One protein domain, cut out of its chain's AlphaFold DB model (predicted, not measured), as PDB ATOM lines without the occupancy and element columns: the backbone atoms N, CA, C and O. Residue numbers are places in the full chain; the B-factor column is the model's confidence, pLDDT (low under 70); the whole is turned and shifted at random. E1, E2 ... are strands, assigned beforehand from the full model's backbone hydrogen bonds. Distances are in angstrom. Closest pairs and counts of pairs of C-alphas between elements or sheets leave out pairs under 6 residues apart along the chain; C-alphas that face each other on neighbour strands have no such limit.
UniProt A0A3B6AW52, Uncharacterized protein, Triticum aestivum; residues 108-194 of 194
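This is residues 108 to 194 of the 194 residues of an uncharacterized protein of Triticum aestivum (UniProt A0A3B6AW52). With little regular structure, this is a small, twisted sheet built along the long strand E1, with E4 on one side, E2 and E3 in turn along the other, and much of two long unnamed stretches, residues 108 to 125 and 158 to 179, over one face. The 87 printed residues hold no named helix and four strands, E1 to E4 in chain order, all strand by class with 29 residues in named elements; the pairs are antiparallel. The whole is only just loose, close to compact, with a radius of gyration of the C-alphas of 14.6 A and spans of 47 by 24 by 19 A.

E1, residues 126 to 136, is neighbour to three edge strands. E4, residues 180 to 188, is antiparallel to it at 165 degrees, with N 131 and O 185 2.8 A apart. On the other side, E2, residues 143 to 148, forms a hairpin with E1, N 132 to O 146 2.9 A; E3, residues 155 to 157, pairs beside residues 126 to 128, N 128 to O 155 2.8 A. E3 and E4 are apart.

E1 runs 30.5 A from C-alpha 126 at (238.320, 185.210, 232.535); E4 runs 25.5 A to C-alpha 188 at (239.166, 187.160, 225.857). E2 spans 13.9 A and E3 6.4 A.

The farthest C-alphas, of Arg 177 and Gly 194, are 50.7 A apart. The printed part has no cut. The link from E3 to E4 is long, and residues 191 to 194 have pLDDT under 70.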
ATOM      1  N   MET A 108     207.647 191.998 220.226       77.94
ATOM      2  CA  MET A 108     208.859 192.634 220.723       77.94
ATOM      3  C   MET A 108     209.824 191.578 221.245       77.94
ATOM      4  O   MET A 108     209.422 190.670 221.969       77.94
ATOM      5  N   LEU A 109     211.101 191.725 220.910       83.19
ATOM      6  CA  LEU A 109     212.160 190.926 221.513       83.19
ATOM      7  C   LEU A 109     212.626 191.590 222.814       83.19
ATOM      8  O   LEU A 109     212.807 192.807 222.869       83.19
ATOM      9  N   GLN A 110     212.864 190.784 223.845       84.12
ATOM     10  CA  GLN A 110     213.567 191.179 225.064       84.12
ATOM     11  C   GLN A 110     214.675 190.163 225.343       84.12
ATOM     12  O   GLN A 110     214.481 188.966 225.145       84.12
ATOM     13  N   ILE A 111     215.837 190.646 225.785       85.31
ATOM     14  CA  ILE A 111     216.970 189.805 226.184       85.31
ATOM     15  C   ILE A 111     217.222 190.060 227.667       85.31
ATOM     16  O   ILE A 111     217.503 191.191 228.053       85.31
ATOM     17  N   PHE A 112     217.093 189.011 228.481       83.62
ATOM     18  CA  PHE A 112     217.215 189.098 229.941       83.62
ATOM     19  C   PHE A 112     218.599 188.702 230.445       83.62
ATOM     20  O   PHE A 112     219.124 189.330 231.359       83.62
ATOM     21  N   ALA A 113     219.193 187.676 229.840       86.25
ATOM     22  CA  ALA A 113     220.496 187.157 230.217       86.25
ATOM     23  C   ALA A 113     221.223 186.616 228.986       86.25
ATOM     24  O   ALA A 113     220.601 186.193 228.009       86.25
ATOM     25  N   MET A 114     222.550 186.634 229.049       87.31
ATOM     26  CA  MET A 114     223.416 185.984 228.076       87.31
ATOM     27  C   MET A 114     224.495 185.231 228.834       87.31
ATOM     28  O   MET A 114     225.279 185.841 229.556       87.31
ATOM     29  N   HIS A 115     224.511 183.914 228.664       86.12
ATOM     30  CA  HIS A 115     225.492 183.036 229.282       86.12
ATOM     31  C   HIS A 115     226.616 182.740 228.295       86.12
ATOM     32  O   HIS A 115     226.365 182.495 227.113       86.12
ATOM     33  N   LEU A 116     227.850 182.771 228.781       83.62
ATOM     34  CA  LEU A 116     229.025 182.392 228.016       83.62
ATOM     35  C   LEU A 116     229.383 180.935 228.281       83.62
ATOM     36  O   LEU A 116     229.329 180.462 229.411       83.62
ATOM     37  N   SER A 117     229.806 180.242 227.231       79.00
ATOM     38  CA  SER A 117     230.509 178.967 227.345       79.00
ATOM     39  C   SER A 117     231.963 179.221 226.978       79.00
ATOM     40  O   SER A 117     232.267 179.502 225.818       79.00
ATOM     41  N   ILE A 118     232.847 179.179 227.969       76.44
ATOM     42  CA  ILE A 118     234.283 179.385 227.775       76.44
ATOM     43  C   ILE A 118     234.942 178.014 227.609       76.44
ATOM     44  O   ILE A 118     234.571 177.061 228.292       76.44
ATOM     45  N   SER A 119     235.877 177.891 226.665       75.62
ATOM     46  CA  SER A 119     236.592 176.633 226.448       75.62
ATOM     47  C   SER A 119     237.437 176.255 227.664       75.62
ATOM     48  O   SER A 119     238.013 177.118 228.320       75.62
ATOM     49  N   GLU A 120     237.588 174.949 227.897       71.50
ATOM     50  CA  GLU A 120     238.397 174.377 228.990       71.50
ATOM     51  C   GLU A 120     239.873 174.816 228.963       71.50
ATOM     52  O   GLU A 120     240.591 174.666 229.946       71.50
ATOM     53  N   SER A 121     240.333 175.378 227.843       76.38
ATOM     54  CA  SER A 121     241.673 175.946 227.686       76.38
ATOM     55  C   SER A 121     241.914 177.232 228.485       76.38
ATOM     56  O   SER A 121     243.059 177.670 228.555       76.38
ATOM     57  N   TYR A 122     240.875 177.864 229.038       78.12
ATOM     58  CA  TYR A 122     241.002 179.066 229.864       78.12
ATOM     59  C   TYR A 122     240.739 178.749 231.338       78.12
ATOM     60  O   TYR A 122     239.766 178.078 231.676       78.12
ATOM     61  N   SER A 123     241.585 179.279 232.221       82.06
ATOM     62  CA  SER A 123     241.364 179.261 233.667       82.06
ATOM     63  C   SER A 123     240.543 180.473 234.103       82.06
ATOM     64  O   SER A 123     240.828 181.594 233.681       82.06
ATOM     65  N   TYR A 124     239.563 180.259 234.979       83.81
ATOM     66  CA  TYR A 124     238.833 181.349 235.628       83.81
ATOM     67  C   TYR A 124     239.714 182.069 236.671       83.81
ATOM     68  O   TYR A 124     240.589 181.431 237.263       83.81
ATOM     69  N   PRO A 125     239.481 183.371 236.931       88.25
ATOM     70  CA  PRO A 125     238.517 184.245 236.258       88.25
ATOM     71  C   PRO A 125     238.982 184.661 234.854       88.25
ATOM     72  O   PRO A 125     240.167 184.884 234.614       88.25
ATOM     73  N   VAL A 126     238.035 184.819 233.925       89.50
ATOM     74  CA  VAL A 126     238.320 185.210 232.535       89.50
ATOM     75  C   VAL A 126     237.840 186.632 232.282       89.50
ATOM     76  O   VAL A 126     236.672 186.958 232.475       89.50
ATOM     77  N   SER A 127     238.733 187.495 231.806       91.94
ATOM     78  CA  SER A 127     238.381 188.859 231.412       91.94
ATOM     79  C   SER A 127     237.858 188.887 229.972       91.94
ATOM     80  O   SER A 127     238.593 188.570 229.041       91.94
ATOM     81  N   VAL A 128     236.607 189.305 229.773       92.56
ATOM     82  CA  VAL A 128     235.941 189.372 228.463       92.56
ATOM     83  C   VAL A 128     235.605 190.818 228.105       92.56
ATOM     84  O   VAL A 128     235.090 191.579 228.924       92.56
ATOM     85  N   TYR A 129     235.873 191.212 226.866       94.50
ATOM     86  CA  TYR A 129     235.530 192.528 226.330       94.50
ATOM     87  C   TYR A 129     234.970 192.399 224.910       94.50
ATOM     88  O   TYR A 129     235.040 191.340 224.296       94.50
ATOM     89  N   GLY A 130     234.368 193.468 224.405       94.19
ATOM     90  CA  GLY A 130     233.736 193.528 223.094       94.19
ATOM     91  C   GLY A 130     232.314 194.077 223.150       94.19
ATOM     92  O   GLY A 130     231.942 194.817 224.069       94.19
ATOM     93  N   ILE A 131     231.513 193.727 222.151       93.94
ATOM     94  CA  ILE A 131     230.130 194.175 222.011       93.94
ATOM     95  C   ILE A 131     229.191 193.012 221.700       93.94
ATOM     96  O   ILE A 131     229.544 192.034 221.042       93.94
ATOM     97  N   VAL A 132     227.945 193.171 222.134       92.81
ATOM     98  CA  VAL A 132     226.814 192.393 221.636       92.81
ATOM     99  C   VAL A 132     225.726 193.377 221.246       92.81
ATOM    100  O   VAL A 132     225.332 194.231 222.047       92.81
ATOM    101  N   ALA A 133     225.236 193.267 220.017       92.38
ATOM    102  CA  ALA A 133     224.163 194.097 219.499       92.38
ATOM    103  C   ALA A 133     223.052 193.241 218.896       92.38
ATOM    104  O   ALA A 133     223.290 192.172 218.341       92.38
ATOM    105  N   VAL A 134     221.831 193.750 218.968       89.94
ATOM    106  CA  VAL A 134     220.687 193.199 218.247       89.94
ATOM    107  C   VAL A 134     220.327 194.155 217.123       89.94
ATOM    108  O   VAL A 134     220.279 195.371 217.322       89.94
ATOM    109  N   ARG A 135     220.067 193.602 215.943       88.69
ATOM    110  CA  ARG A 135     219.556 194.323 214.779       88.69
ATOM    111  C   ARG A 135     218.223 193.713 214.393       88.69
ATOM    112  O   ARG A 135     218.117 192.500 214.200       88.69
ATOM    113  N   ASP A 136     217.206 194.553 214.303       83.50
ATOM    114  CA  ASP A 136     215.872 194.141 213.900       83.50
ATOM    115  C   ASP A 136     215.597 194.539 212.443       83.50
ATOM    116  O   ASP A 136     216.303 195.364 211.872       83.50
ATOM    117  N   ALA A 137     214.617 193.904 211.805       77.25
ATOM    118  CA  ALA A 137     214.376 194.114 210.377       77.25
ATOM    119  C   ALA A 137     213.634 195.429 210.065       77.25
ATOM    120  O   ALA A 137     213.522 195.801 208.899       77.25
ATOM    121  N   LEU A 138     213.096 196.117 211.078       78.81
ATOM    122  CA  LEU A 138     212.399 197.390 210.900       78.81
ATOM    123  C   LEU A 138     213.372 198.567 211.019       78.81
ATOM    124  O   LEU A 138     213.375 199.477 210.196       78.81
ATOM    125  N   GLU A 139     214.210 198.527 212.042       80.81
ATOM    126  CA  GLU A 139     215.260 199.481 212.325       80.81
ATOM    127  C   GLU A 139     216.585 198.711 212.472       80.81
ATOM    128  O   GLU A 139     216.982 198.304 213.565       80.81
ATOM    129  N   PRO A 140     217.298 198.499 211.360       79.62
ATOM    130  CA  PRO A 140     218.465 197.616 211.305       79.62
ATOM    131  C   PRO A 140     219.761 198.155 211.942       79.62
ATOM    132  O   PRO A 140     220.826 197.553 211.804       79.62
ATOM    133  N   LEU A 141     219.697 199.275 212.662       86.31
ATOM    134  CA  LEU A 141     220.838 199.855 213.382       86.31
ATOM    135  C   LEU A 141     221.218 199.019 214.610       86.31
ATOM    136  O   LEU A 141     220.375 198.328 215.184       86.31
ATOM    137  N   ARG A 142     222.466 199.115 215.083       89.44
ATOM    138  CA  ARG A 142     222.891 198.382 216.288       89.44
ATOM    139  C   ARG A 142     222.109 198.848 217.513       89.44
ATOM    140  O   ARG A 142     222.185 200.012 217.906       89.44
ATOM    141  N   ASN A 143     221.430 197.920 218.175       89.50
ATOM    142  CA  ASN A 143     220.908 198.111 219.520       89.50
ATOM    143  C   ASN A 143     221.798 197.336 220.499       89.50
ATOM    144  O   ASN A 143     221.698 196.115 220.611       89.50
ATOM    145  N   LEU A 144     222.743 198.038 221.129       91.75
ATOM    146  CA  LEU A 144     223.744 197.425 222.005       91.75
ATOM    147  C   LEU A 144     223.085 196.867 223.271       91.75
ATOM    148  O   LEU A 144     222.453 197.611 224.019       91.75
ATOM    149  N   VAL A 145     223.301 195.579 223.521       92.44
ATOM    150  CA  VAL A 145     222.884 194.874 224.744       92.44
ATOM    151  C   VAL A 145     224.077 194.495 225.622       92.44
ATOM    152  O   VAL A 145     223.907 194.260 226.808       92.44
ATOM    153  N   PHE A 146     225.298 194.527 225.088       93.62
ATOM    154  CA  PHE A 146     226.548 194.512 225.850       93.62
ATOM    155  C   PHE A 146     227.549 195.445 225.161       93.62
ATOM    156  O   PHE A 146     227.652 195.441 223.934       93.62
ATOM    157  N   ASN A 147     228.257 196.278 225.926       93.12
ATOM    158  CA  ASN A 147     229.152 197.291 225.363       93.12
ATOM    159  C   ASN A 147     230.366 197.547 226.265       93.12
ATOM    160  O   ASN A 147     230.352 198.442 227.114       93.12
ATOM    161  N   ARG A 148     231.424 196.763 226.063       93.81
ATOM    162  CA  ARG A 148     232.735 196.912 226.707       93.81
ATOM    163  C   ARG A 148     233.825 196.889 225.626       93.81
ATOM    164  O   ARG A 148     234.591 195.940 225.564       93.81
ATOM    165  N   PRO A 149     233.915 197.897 224.745       89.81
ATOM    166  CA  PRO A 149     234.664 197.793 223.487       89.81
ATOM    167  C   PRO A 149     236.192 197.728 223.654       89.81
ATOM    168  O   PRO A 149     236.888 197.411 222.698       89.81
ATOM    169  N   CYS A 150     236.724 198.045 224.838       88.56
ATOM    170  CA  CYS A 150     238.161 198.093 225.108       88.56
ATOM    171  C   CYS A 150     238.561 197.093 226.200       88.56
ATOM    172  O   CYS A 150     237.843 196.933 227.192       88.56
ATOM    173  N   ARG A 151     239.759 196.511 226.052       91.38
ATOM    174  CA  ARG A 151     240.430 195.618 227.013       91.38
ATOM    175  C   ARG A 151     240.554 196.219 228.420       91.38
ATOM    176  O   ARG A 151     240.492 195.478 229.399       91.38
ATOM    177  N   ASP A 152     240.693 197.540 228.532       89.94
ATOM    178  CA  ASP A 152     240.837 198.245 229.819       89.94
ATOM    179  C   ASP A 152     239.540 198.270 230.638       89.94
ATOM    180  O   ASP A 152     239.561 198.494 231.844       89.94
ATOM    181  N   ASN A 153     238.405 198.018 229.983       89.38
ATOM    182  CA  ASN A 153     237.084 197.964 230.598       89.38
ATOM    183  C   ASN A 153     236.474 196.558 230.489       89.38
ATOM    184  O   ASN A 153     235.255 196.413 230.375       89.38
ATOM    185  N   ALA A 154     237.317 195.523 230.453       93.06
ATOM    186  CA  ALA A 154     236.866 194.141 230.391       93.06
ATOM    187  C   ALA A 154     236.007 193.780 231.613       93.06
ATOM    188  O   ALA A 154     236.230 194.254 232.727       93.06
ATOM    189  N   PHE A 155     235.015 192.926 231.389       92.38
ATOM    190  CA  PHE A 155     234.208 192.332 232.441       92.38
ATOM    191  C   PHE A 155     234.832 191.002 232.865       92.38
ATOM    192  O   PHE A 155     235.113 190.161 232.012       92.38
ATOM    193  N   MET A 156     235.051 190.811 234.166       91.50
ATOM    194  CA  MET A 156     235.540 189.536 234.687       91.50
ATOM    195  C   MET A 156     234.381 188.562 234.861       91.50
ATOM    196  O   MET A 156     233.423 188.850 235.574       91.50
ATOM    197  N   VAL A 157     234.494 187.418 234.198       89.00
ATOM    198  CA  VAL A 157     233.581 186.284 234.295       89.00
ATOM    199  C   VAL A 157     234.210 185.268 235.236       89.00
ATOM    200  O   VAL A 157     235.351 184.848 235.026       89.00
ATOM    201  N   ASP A 158     233.469 184.891 236.269       85.75
ATOM    202  CA  ASP A 158     233.897 183.903 237.257       85.75
ATOM    203  C   ASP A 158     233.228 182.548 236.993       85.75
ATOM    204  O   ASP A 158     232.199 182.481 236.315       85.75
ATOM    205  N   GLN A 159     233.791 181.471 237.537       80.75
ATOM    206  CA  GLN A 159     233.283 180.111 237.345       80.75
ATOM    207  C   GLN A 159     231.848 179.952 237.875       80.75
ATOM    208  O   GLN A 159     231.043 179.240 237.275       80.75
ATOM    209  N   ASP A 160     231.513 180.670 238.948       78.06
ATOM    210  CA  ASP A 160     230.193 180.630 239.584       78.06
ATOM    211  C   ASP A 160     229.132 181.461 238.834       78.06
ATOM    212  O   ASP A 160     227.933 181.319 239.087       78.06
ATOM    213  N   SER A 161     229.535 182.342 237.905       79.50
ATOM    214  CA  SER A 161     228.605 183.191 237.153       79.50
ATOM    215  C   SER A 161     229.103 183.509 235.745       79.50
ATOM    216  O   SER A 161     229.801 184.492 235.496       79.50
ATOM    217  N   LEU A 162     228.635 182.708 234.786       83.94
ATOM    218  CA  LEU A 162     228.948 182.848 233.360       83.94
ATOM    219  C   LEU A 162     228.062 183.874 232.631       83.94
ATOM    220  O   LEU A 162     227.951 183.840 231.407       83.94
ATOM    221  N   THR A 163     227.381 184.760 233.362       88.19
ATOM    222  CA  THR A 163     226.386 185.680 232.791       88.19
ATOM    223  C   THR A 163     227.009 187.036 232.476       88.19
ATOM    224  O   THR A 163     227.577 187.684 233.353       88.19
ATOM    225  N   LEU A 164     226.857 187.510 231.239       89.75
ATOM    226  CA  LEU A 164     227.266 188.862 230.867       89.75
ATOM    227  C   LEU A 164     226.323 189.921 231.461       89.75
ATOM    228  O   LEU A 164     225.101 189.749 231.420       89.75
ATOM    229  N   PRO A 165     226.852 191.066 231.932       89.88
ATOM    230  CA  PRO A 165     226.037 192.175 232.402       89.88
ATOM    231  C   PRO A 165     225.412 192.888 231.203       89.88
ATOM    232  O   PRO A 165     226.052 193.704 230.530       89.88
ATOM    233  N   LEU A 166     224.151 192.570 230.928       90.88
ATOM    234  CA  LEU A 166     223.424 193.191 229.833       90.88
ATOM    235  C   LEU A 166     223.009 194.625 230.173       90.88
ATOM    236  O   LEU A 166     222.645 194.957 231.300       90.88
ATOM    237  N   CYS A 167     223.038 195.478 229.158       87.25
ATOM    238  CA  CYS A 167     222.428 196.796 229.173       87.25
ATOM    239  C   CYS A 167     221.000 196.691 228.628       87.25
ATOM    240  O   CYS A 167     220.751 195.946 227.677       87.25
ATOM    241  N   SER A 168     220.067 197.475 229.174       82.50
ATOM    242  CA  SER A 168     218.739 197.599 228.571       82.50
ATOM    243  C   SER A 168     218.865 198.125 227.134       82.50
ATOM    244  O   SER A 168     219.591 199.103 226.917       82.50
ATOM    245  N   PRO A 169     218.157 197.524 226.158       81.25
ATOM    246  CA  PRO A 169     218.121 198.038 224.797       81.25
ATOM    247  C   PRO A 169     217.723 199.516 224.793       81.25
ATOM    248  O   PRO A 169     216.790 199.923 225.486       81.25
ATOM    249  N   ARG A 170     218.409 200.337 223.993       82.44
ATOM    250  CA  ARG A 170     218.147 201.790 223.930       82.44
ATOM    251  C   ARG A 170     216.837 202.133 223.216       82.44
ATOM    252  O   ARG A 170     216.364 203.263 223.298       82.44
ATOM    253  N   ARG A 171     216.281 201.166 222.489       82.56
ATOM    254  CA  ARG A 171     215.052 201.259 221.696       82.56
ATOM    255  C   ARG A 171     214.343 199.905 221.667       82.56
ATOM    256  O   ARG A 171     214.976 198.877 221.916       82.56
ATOM    257  N   GLY A 172     213.044 199.911 221.369       79.69
ATOM    258  CA  GLY A 172     212.270 198.682 221.182       79.69
ATOM    259  C   GLY A 172     212.815 197.852 220.016       79.69
ATOM    260  O   GLY A 172     213.225 198.414 219.005       79.69
ATOM    261  N   MET A 173     212.838 196.527 220.175       82.19
ATOM    262  CA  MET A 173     213.304 195.583 219.155       82.19
ATOM    263  C   MET A 173     212.095 194.884 218.543       82.19
ATOM    264  O   MET A 173     211.384 194.163 219.245       82.19
ATOM    265  N   TYR A 174     211.856 195.099 217.252       80.69
ATOM    266  CA  TYR A 174     210.674 194.586 216.565       80.69
ATOM    267  C   TYR A 174     210.966 193.269 215.847       80.69
ATOM    268  O   TYR A 174     211.823 193.206 214.973       80.69
ATOM    269  N   LEU A 175     210.211 192.218 216.145       79.44
ATOM    270  CA  LEU A 175     210.309 190.968 215.397       79.44
ATOM    271  C   LEU A 175     209.405 191.042 214.165       79.44
ATOM    272  O   LEU A 175     208.178 191.004 214.260       79.44
ATOM    273  N   VAL A 176     210.019 191.153 212.987       72.75
ATOM    274  CA  VAL A 176     209.331 191.012 211.698       72.75
ATOM    275  C   VAL A 176     209.692 189.644 211.130       72.75
ATOM    276  O   VAL A 176     210.871 189.319 211.001       72.75
ATOM    277  N   ARG A 177     208.677 188.836 210.788       71.38
ATOM    278  CA  ARG A 177     208.851 187.445 210.314       71.38
ATOM    279  C   ARG A 177     209.627 186.557 211.304       71.38
ATOM    280  O   ARG A 177     210.380 185.690 210.867       71.38
ATOM    281  N   ASP A 178     209.470 186.817 212.605       74.19
ATOM    282  CA  ASP A 178     210.085 186.073 213.715       74.19
ATOM    283  C   ASP A 178     211.619 185.995 213.648       74.19
ATOM    284  O   ASP A 178     212.236 184.991 214.010       74.19
ATOM    285  N   ARG A 179     212.257 187.059 213.139       76.94
ATOM    286  CA  ARG A 179     213.710 187.129 212.947       76.94
ATOM    287  C   ARG A 179     214.298 188.401 213.547       76.94
ATOM    288  O   ARG A 179     213.734 189.485 213.424       76.94
ATOM    289  N   ALA A 180     215.470 188.240 214.150       84.12
ATOM    290  CA  ALA A 180     216.399 189.299 214.512       84.12
ATOM    291  C   ALA A 180     217.824 188.788 214.278       84.12
ATOM    292  O   ALA A 180     218.073 187.579 214.315       84.12
ATOM    293  N   LEU A 181     218.756 189.707 214.046       87.31
ATOM    294  CA  LEU A 181     220.171 189.395 213.953       87.31
ATOM    295  C   LEU A 181     220.860 189.738 215.274       87.31
ATOM    296  O   LEU A 181     220.849 190.891 215.704       87.31
ATOM    297  N   LEU A 182     221.482 188.734 215.890       88.56
ATOM    298  CA  LEU A 182     222.419 188.922 216.989       88.56
ATOM    299  C   LEU A 182     223.834 189.085 216.423       88.56
ATOM    300  O   LEU A 182     224.377 188.171 215.806       88.56
ATOM    301  N   GLU A 183     224.417 190.256 216.635       89.12
ATOM    302  CA  GLU A 183     225.801 190.574 216.310       89.12
ATOM    303  C   GLU A 183     226.654 190.402 217.572       89.12
ATOM    304  O   GLU A 183     226.393 191.044 218.590       89.12
ATOM    305  N   VAL A 184     227.654 189.521 217.507       89.81
ATOM    306  CA  VAL A 184     228.531 189.176 218.631       89.81
ATOM    307  C   VAL A 184     229.974 189.376 218.195       89.81
ATOM    308  O   VAL A 184     230.430 188.726 217.258       89.81
ATOM    309  N   ASP A 185     230.678 190.257 218.893       90.75
ATOM    310  CA  ASP A 185     232.108 190.493 218.723       90.75
ATOM    311  C   ASP A 185     232.730 190.538 220.119       90.75
ATOM    312  O   ASP A 185     232.699 191.569 220.790       90.75
ATOM    313  N   LEU A 186     233.174 189.377 220.606       91.56
ATOM    314  CA  LEU A 186     233.679 189.181 221.963       91.56
ATOM    315  C   LEU A 186     235.092 188.611 221.928       91.56
ATOM    316  O   LEU A 186     235.400 187.715 221.144       91.56
ATOM    317  N   TRP A 187     235.914 189.098 222.846       91.94
ATOM    318  CA  TRP A 187     237.327 188.781 222.960       91.94
ATOM    319  C   TRP A 187     237.664 188.437 224.403       91.94
ATOM    320  O   TRP A 187     237.193 189.086 225.341       91.94
ATOM    321  N   VAL A 188     238.524 187.437 224.574       90.81
ATOM    322  CA  VAL A 188     239.166 187.160 225.857       90.81
ATOM    323  C   VAL A 188     240.423 188.015 225.947       90.81
ATOM    324  O   VAL A 188     241.234 188.075 225.024       90.81
ATOM    325  N   LYS A 189     240.575 188.716 227.063       89.44
ATOM    326  CA  LYS A 189     241.803 189.416 227.412       89.44
ATOM    327  C   LYS A 189     242.837 188.371 227.825       89.44
ATOM    328  O   LYS A 189     242.715 187.782 228.892       89.44
ATOM    329  N   GLU A 190     243.861 188.181 227.000       82.44
ATOM    330  CA  GLU A 190     245.061 187.448 227.406       82.44
ATOM    331  C   GLU A 190     245.820 188.278 228.445       82.44
ATOM    332  O   GLU A 190     246.004 189.489 228.259       82.44
ATOM    333  N   GLU A 191     246.222 187.668 229.556       68.12
ATOM    334  CA  GLU A 191     247.212 188.270 230.445       68.12
ATOM    335  C   GLU A 191     248.580 188.092 229.790       68.12
ATOM    336  O   GLU A 191     249.029 186.972 229.565       68.12
ATOM    337  N   GLY A 192     249.210 189.202 229.407       53.22
ATOM    338  CA  GLY A 192     250.614 189.186 229.032       53.22
ATOM    339  C   GLY A 192     251.441 189.399 230.290       53.22
ATOM    340  O   GLY A 192     251.240 190.409 230.968       53.22
ATOM    341  N   ASP A 193     252.375 188.489 230.563       45.91
ATOM    342  CA  ASP A 193     253.643 188.911 231.156       45.91
ATOM    343  C   ASP A 193     254.265 189.946 230.200       45.91
ATOM    344  O   ASP A 193     254.144 189.817 228.978       45.91
ATOM    345  N   GLY A 194     254.811 191.025 230.760       33.34
ATOM    346  CA  GLY A 194     255.321 192.181 230.011       33.34
ATOM    347  C   GLY A 194     256.456 191.896 229.032       33.34
ATOM    348  O   GLY A 194     257.067 190.806 229.080       33.34
TER     349      GLY A 194